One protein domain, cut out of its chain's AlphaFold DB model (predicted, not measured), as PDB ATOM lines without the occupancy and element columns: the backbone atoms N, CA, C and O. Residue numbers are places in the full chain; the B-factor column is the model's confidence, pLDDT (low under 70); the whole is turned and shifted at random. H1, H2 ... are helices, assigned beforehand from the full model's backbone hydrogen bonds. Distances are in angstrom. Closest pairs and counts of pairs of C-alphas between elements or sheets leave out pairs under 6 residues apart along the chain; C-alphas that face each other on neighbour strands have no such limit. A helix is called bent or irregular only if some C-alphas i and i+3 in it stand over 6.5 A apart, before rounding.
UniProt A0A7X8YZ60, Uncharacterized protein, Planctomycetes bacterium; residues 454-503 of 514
ATOM      1  N   THR A 454      28.984  34.187  42.030       71.38
ATOM      2  CA  THR A 454      30.201  33.409  42.303       71.38
ATOM      3  C   THR A 454      30.598  33.392  43.783       71.38
ATOM      4  O   THR A 454      30.986  32.342  44.295       71.38
ATOM      5  N   ARG A 455      30.513  34.526  44.498       71.56
ATOM      6  CA  ARG A 455      30.779  34.576  45.949       71.56
ATOM      7  C   ARG A 455      29.722  33.795  46.719       71.56
ATOM      8  O   ARG A 455      30.076  33.017  47.603       71.56
ATOM      9  N   ARG A 456      28.447  33.932  46.338       68.69
ATOM     10  CA  ARG A 456      27.347  33.146  46.910       68.69
ATOM     11  C   ARG A 456      27.592  31.648  46.764       68.69
ATOM     12  O   ARG A 456      27.495  30.919  47.747       68.69
ATOM     13  N   TYR A 457      27.962  31.217  45.559       75.12
ATOM     14  CA  TYR A 457      28.311  29.829  45.272       75.12
ATOM     15  C   TYR A 457      29.481  29.346  46.135       75.12
ATOM     16  O   TYR A 457      29.361  28.321  46.799       75.12
ATOM     17  N   ARG A 458      30.581  30.114  46.206       78.81
ATOM     18  CA  ARG A 458      31.740  29.759  47.039       78.81
ATOM     19  C   ARG A 458      31.357  29.579  48.512       78.81
ATOM     20  O   ARG A 458      31.761  28.592  49.107       78.81
ATOM     21  N   ARG A 459      30.529  30.467  49.079       76.44
ATOM     22  CA  ARG A 459      30.043  30.338  50.468       76.44
ATOM     23  C   ARG A 459      29.210  29.079  50.690       76.44
ATOM     24  O   ARG A 459      29.324  28.457  51.740       76.44
ATOM     25  N   ILE A 460      28.381  28.702  49.716       75.56
ATOM     26  CA  ILE A 460      27.587  27.468  49.784       75.56
ATOM     27  C   ILE A 460      28.503  26.245  49.762       75.56
ATOM     28  O   ILE A 460      28.340  25.368  50.603       75.56
ATOM     29  N   VAL A 461      29.486  26.207  48.858       79.81
ATOM     30  CA  VAL A 461      30.476  25.119  48.795       79.81
ATOM     31  C   VAL A 461      31.281  25.038  50.093       79.81
ATOM     32  O   VAL A 461      31.359  23.973  50.688       79.81
ATOM     33  N   GLU A 462      31.785  26.164  50.605       82.69
ATOM     34  CA  GLU A 462      32.504  26.205  51.885       82.69
ATOM     35  C   GLU A 462      31.641  25.724  53.060       82.69
ATOM     36  O   GLU A 462      32.134  25.012  53.934       82.69
ATOM     37  N   TRP A 463      30.356  26.090  53.096       76.50
ATOM     38  CA  TRP A 463      29.421  25.601  54.111       76.50
ATOM     39  C   TRP A 463      29.189  24.092  53.981       76.50
ATOM     40  O   TRP A 463      29.135  23.386  54.989       76.50
ATOM     41  N   ILE A 464      29.115  23.573  52.757       79.94
ATOM     42  CA  ILE A 464      28.968  22.138  52.513       79.94
ATOM     43  C   ILE A 464      30.211  21.380  52.965       79.94
ATOM     44  O   ILE A 464      30.092  20.445  53.755       79.94
ATOM     45  N   ASP A 465      31.390  21.826  52.545       80.06
ATOM     46  CA  ASP A 465      32.658  21.180  52.868       80.06
ATOM     47  C   ASP A 465      32.950  21.206  54.373       80.06
ATOM     48  O   ASP A 465      33.463  20.235  54.927       80.06
ATOM     49  N   ARG A 466      32.617  22.311  55.057       81.44
ATOM     50  CA  ARG A 466      32.952  22.506  56.477       81.44
ATOM     51  C   ARG A 466      31.872  22.057  57.453       81.44
ATOM     52  O   ARG A 466      32.203  21.747  58.594       81.44
ATOM     53  N   VAL A 467      30.601  22.064  57.053       78.88
ATOM     54  CA  VAL A 467      29.470  21.772  57.950       78.88
ATOM     55  C   VAL A 467      28.711  20.541  57.487       78.88
ATOM     56  O   VAL A 467      28.533  19.616  58.276       78.88
ATOM     57  N   VAL A 468      28.282  20.489  56.227       76.25
ATOM     58  CA  VAL A 468      27.382  19.425  55.753       76.25
ATOM     59  C   VAL A 468      28.091  18.078  55.636       76.25
ATOM     60  O   VAL A 468      27.606  17.111  56.209       76.25
ATOM     61  N   LEU A 469      29.234  17.995  54.949       81.38
ATOM     62  CA  LEU A 469      29.954  16.727  54.765       81.38
ATOM     63  C   LEU A 469      30.450  16.134  56.097       81.38
ATOM     64  O   LEU A 469      30.206  14.951  56.329       81.38
ATOM     65  N   PRO A 470      31.043  16.909  57.028       82.62
ATOM     66  CA  PRO A 470      31.467  16.369  58.321       82.62
ATOM     67  C   PRO A 470      30.305  15.948  59.232       82.62
ATOM     68  O   PRO A 470      30.484  15.095  60.099       82.62
ATOM     69  N   THR A 471      29.112  16.533  59.061       78.50
ATOM     70  CA  THR A 471      27.911  16.164  59.837       78.50
ATOM     71  C   THR A 471      27.002  15.171  59.113       78.50
ATOM     72  O   THR A 471      26.002  14.739  59.693       78.50
ATOM     73  N   ALA A 472      27.354  14.754  57.892       77.19
ATOM     74  CA  ALA A 472      26.528  13.897  57.047       77.19
ATOM     75  C   ALA A 472      26.209  12.554  57.716       77.19
ATOM     76  O   ALA A 472      25.053  12.140  57.721       77.19
ATOM     77  N   ASP A 473      27.185  11.923  58.373       73.94
ATOM     78  CA  ASP A 473      26.984  10.651  59.084       73.94
ATOM     79  C   ASP A 473      26.028  10.782  60.282       73.94
ATOM     80  O   ASP A 473      25.314   9.841  60.636       73.94
ATOM     81  N   ILE A 474      25.995  11.953  60.925       75.94
ATOM     82  CA  ILE A 474      25.088  12.248  62.045       75.94
ATOM     83  C   ILE A 474      23.687  12.558  61.510       75.94
ATOM     84  O   ILE A 474      22.700  12.040  62.033       75.94
ATOM     85  N   ALA A 475      23.593  13.362  60.449       73.50
ATOM     86  CA  ALA A 475      22.336  13.691  59.784       73.50
ATOM     87  C   ALA A 475      21.665  12.438  59.194       73.50
ATOM     88  O   ALA A 475      20.460  12.254  59.371       73.50
ATOM     89  N   ALA A 476      22.448  11.524  58.612       76.00
ATOM     90  CA  ALA A 476      21.970  10.249  58.089       76.00
ATOM     91  C   ALA A 476      21.350   9.374  59.193       76.00
ATOM     92  O   ALA A 476      20.284   8.795  58.995       76.00
ATOM     93  N   LYS A 477      21.942   9.354  60.399       77.00
ATOM     94  CA  LYS A 477      21.358   8.681  61.578       77.00
ATOM     95  C   LYS A 477      20.051   9.323  62.060       77.00
ATOM     96  O   LYS A 477      19.258   8.655  62.714       77.00
ATOM     97  N   GLN A 478      19.817  10.594  61.738       72.38
ATOM     98  CA  GLN A 478      18.571  11.325  62.005       72.38
ATOM     99  C   GLN A 478      17.603  11.311  60.806       72.38
ATOM    100  O   GLN A 478      16.614  12.045  60.806       72.38
ATOM    101  N   GLY A 479      17.877  10.498  59.779       73.19
ATOM    102  CA  GLY A 479      17.024  10.352  58.598       73.19
ATOM    103  C   GLY A 479      17.090  11.519  57.609       73.19
ATOM    104  O   GLY A 479      16.192  11.661  56.784       73.19
ATOM    105  N   ARG A 480      18.119  12.373  57.677       70.00
ATOM    106  CA  ARG A 480      18.339  13.477  56.732       70.00
ATOM    107  C   ARG A 480      19.559  13.192  55.865       70.00
ATOM    108  O   ARG A 480      20.665  13.059  56.380       70.00
ATOM    109  N   THR A 481      19.369  13.137  54.553       72.44
ATOM    110  CA  THR A 481      20.449  13.009  53.566       72.44
ATOM    111  C   THR A 481      20.598  14.302  52.771       72.44
ATOM    112  O   THR A 481      19.653  15.077  52.626       72.44
ATOM    113  N   LEU A 482      21.812  14.566  52.283       68.88
ATOM    114  CA  LEU A 482      22.061  15.695  51.396       68.88
ATOM    115  C   LEU A 482      21.447  15.411  50.020       68.88
ATOM    116  O   LEU A 482      21.785  14.415  49.383       68.88
ATOM    117  N   ASP A 483      20.592  16.314  49.548       74.94
ATOM    118  CA  ASP A 483      20.063  16.270  48.187       74.94
ATOM    119  C   ASP A 483      21.074  16.891  47.208       74.94
ATOM    120  O   ASP A 483      21.168  18.115  47.047       74.94
ATOM    121  N   ALA A 484      21.855  16.026  46.562       68.62
ATOM    122  CA  ALA A 484      22.847  16.426  45.569       68.62
ATOM    123  C   ALA A 484      22.215  17.087  44.327       68.62
ATOM    124  O   ALA A 484      22.831  17.972  43.728       68.62
ATOM    125  N   ALA A 485      20.979  16.722  43.964       66.88
ATOM    126  CA  ALA A 485      20.291  17.263  42.796       66.88
ATOM    127  C   ALA A 485      19.784  18.690  43.054       66.88
ATOM    128  O   ALA A 485      19.986  19.587  42.227       66.88
ATOM    129  N   ALA A 486      19.193  18.943  44.226       70.00
ATOM    130  CA  ALA A 486      18.791  20.287  44.636       70.00
ATOM    131  C   ALA A 486      19.998  21.234  44.749       70.00
ATOM    132  O   ALA A 486      19.929  22.385  44.302       70.00
ATOM    133  N   LEU A 487      21.122  20.740  45.281       72.12
ATOM    134  CA  LEU A 487      22.375  21.487  45.346       72.12
ATOM    135  C   LEU A 487      22.907  21.840  43.953       72.12
ATOM    136  O   LEU A 487      23.219  23.003  43.695       72.12
ATOM    137  N   ALA A 488      22.986  20.862  43.047       68.38
ATOM    138  CA  ALA A 488      23.462  21.081  41.686       68.38
ATOM    139  C   ALA A 488      22.582  22.090  40.934       68.38
ATOM    140  O   ALA A 488      23.101  22.985  40.270       68.38
ATOM    141  N   LYS A 489      21.257  22.020  41.104       72.88
ATOM    142  CA  LYS A 489      20.311  22.986  40.528       72.88
ATOM    143  C   LYS A 489      20.510  24.399  41.083       72.88
ATOM    144  O   LYS A 489      20.492  25.370  40.327       72.88
ATOM    145  N   ALA A 490      20.715  24.528  42.394       70.06
ATOM    146  CA  ALA A 490      21.001  25.814  43.025       70.06
ATOM    147  C   ALA A 490      22.345  26.395  42.549       70.06
ATOM    148  O   ALA A 490      22.411  27.575  42.205       70.06
ATOM    149  N   ALA A 491      23.387  25.564  42.467       69.69
ATOM    150  CA  ALA A 491      24.709  25.930  41.966       69.69
ATOM    151  C   ALA A 491      24.673  26.383  40.502       69.69
ATOM    152  O   ALA A 491      25.209  27.435  40.167       69.69
ATOM    153  N   ALA A 492      23.983  25.632  39.647       70.06
ATOM    154  CA  ALA A 492      23.832  25.932  38.229       70.06
ATOM    155  C   ALA A 492      23.154  27.277  37.979       70.06
ATOM    156  O   ALA A 492      23.657  28.095  37.211       70.06
ATOM    157  N   LYS A 493      22.063  27.549  38.709       74.38
ATOM    158  CA  LYS A 493      21.370  28.839  38.653       74.38
ATOM    159  C   LYS A 493      22.273  29.994  39.098       74.38
ATOM    160  O   LYS A 493      22.169  31.088  38.556       74.38
ATOM    161  N   MET A 494      23.149  29.774  40.079       74.44
ATOM    162  CA  MET A 494      24.081  30.803  40.558       74.44
ATOM    163  C   MET A 494      25.273  31.008  39.622       74.44
ATOM    164  O   MET A 494      25.763  32.124  39.505       74.44
ATOM    165  N   LEU A 495      25.747  29.963  38.949       74.25
ATOM    166  CA  LEU A 495      26.879  30.044  38.022       74.25
ATOM    167  C   LEU A 495      26.460  30.346  36.579       74.25
ATOM    168  O   LEU A 495      27.329  30.457  35.719       74.25
ATOM    169  N   ASN A 496      25.155  30.499  36.329       71.94
ATOM    170  CA  ASN A 496      24.579  30.660  34.996       71.94
ATOM    171  C   ASN A 496      25.022  29.539  34.038       71.94
ATOM    172  O   ASN A 496      25.424  29.791  32.905       71.94
ATOM    173  N   ILE A 497      25.014  28.302  34.543       74.31
ATOM    174  CA  ILE A 497      25.327  27.104  33.765       74.31
ATOM    175  C   ILE A 497      24.001  26.504  33.314       74.31
ATOM    176  O   ILE A 497      23.265  25.928  34.123       74.31
ATOM    177  N   ASP A 498      23.708  26.648  32.026       58.12
ATOM    178  CA  ASP A 498      22.566  25.997  31.396       58.12
ATOM    179  C   ASP A 498      22.719  24.468  31.472       58.12
ATOM    180  O   ASP A 498      23.826  23.932  31.500       58.12
ATOM    181  N   GLU A 499      21.595  23.753  31.547       58.25
ATOM    182  CA  GLU A 499      21.543  22.284  31.453       58.25
ATOM    183  C   GLU A 499      22.228  21.468  32.567       58.25
ATOM    184  O   GLU A 499      22.261  20.242  32.492       58.25
ATOM    185  N   ALA A 500      22.685  22.073  33.666       59.22
ATOM    186  CA  ALA A 500      23.373  21.335  34.739       59.22
ATOM    187  C   ALA A 500      22.562  20.177  35.368       59.22
ATOM    188  O   ALA A 500      23.128  19.241  35.930       59.22
ATOM    189  N   GLN A 501      21.233  20.222  35.260       53.72
ATOM    190  CA  GLN A 501      20.324  19.140  35.658       53.72
ATOM    191  C   GLN A 501      20.498  17.850  34.833       53.72
ATOM    192  O   GLN A 501      20.147  16.781  35.315       53.72
ATOM    193  N   HIS A 502      21.074  17.931  33.629       58.09
ATOM    194  CA  HIS A 502      21.379  16.783  32.765       58.09
ATOM    195  C   HIS A 502      22.733  16.127  33.085       58.09
ATOM    196  O   HIS A 502      23.044  15.067  32.543       58.09
ATOM    197  N   LEU A 503      23.539  16.737  33.966       59.12
ATOM    198  CA  LEU A 503      24.818  16.175  34.413       59.12
ATOM    199  C   LEU A 503      24.637  15.015  35.402       59.12
ATOM    200  O   LEU A 503      25.559  14.225  35.595       59.12
TER     201      LEU A 503
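AT A GLANCE: This is residues 454 to 503 of the 514 residues of an uncharacterized protein of Planctomycetes bacterium (UniProt A0A7X8YZ60). The printed part is an open helical hairpin: a long, kinked helix, H1, runs out, and a shorter helix, H2, comes back beside it, the two meeting where H1 begins and H2 ends. Residues 474 to 479, of which 474 to 477 belong to H1, stand free and stick out at the closed end of the hairpin, while the small helix H3 packs on H2 and is apart from H1. The printed part has 50 residues with three named helices, in the order H1, H2, H3, and no named strand; its class is all helix. It is loose, with a radius of gyration of the C-alphas of 12.2 A, and only just flat, spanning 35 by 23 by 11 A.

HOW THE PARTS SIT: H1, residues 454 to 477, has a kink of 61 degrees near residue 470. It is irregular: C-alphas 470 and 473 are 7.3 A apart. H2, residues 484 to 495, forms a helical hairpin with H1, running opposite ways at a shallow tilt of 9 degrees. They touch through residues 454 to 457 of H1 and 491 to 495 of H2 alone; their closest C-alphas, those of Tyr 457 and Ala 491, are 6.3 A apart. H3, residues 500 to 503, touches H2, the closest C-alphas being those of Ala 492 and Ala 500, 5.8 A apart. H1 and H3 are apart. Every O i to N i+4 pair is within hydrogen-bond range in H2, and 16 of 20 are in H1; H3 is too short for such a pair.

IN THESE COORDINATES: H1 begins at C-alpha 454 (30.201, 33.409, 42.303) and measures 32.6 A from first to last C-alpha. H2 begins at C-alpha 484 (22.847, 16.426, 45.569) and measures 16.1 A. H3 measures 5.4 A and ends at C-alpha 503 (24.818, 16.175, 34.413).

THE WHOLE: The farthest C-alphas, those of Lys 477 and Asp 498, are 34.8 A apart. The printed part has no cut. The link from H1 to H2 is short and that from H2 to H3 is tight. The mean pLDDT of the printed part is 72.5; 12 residues are under 70, among them residues 498 to 503.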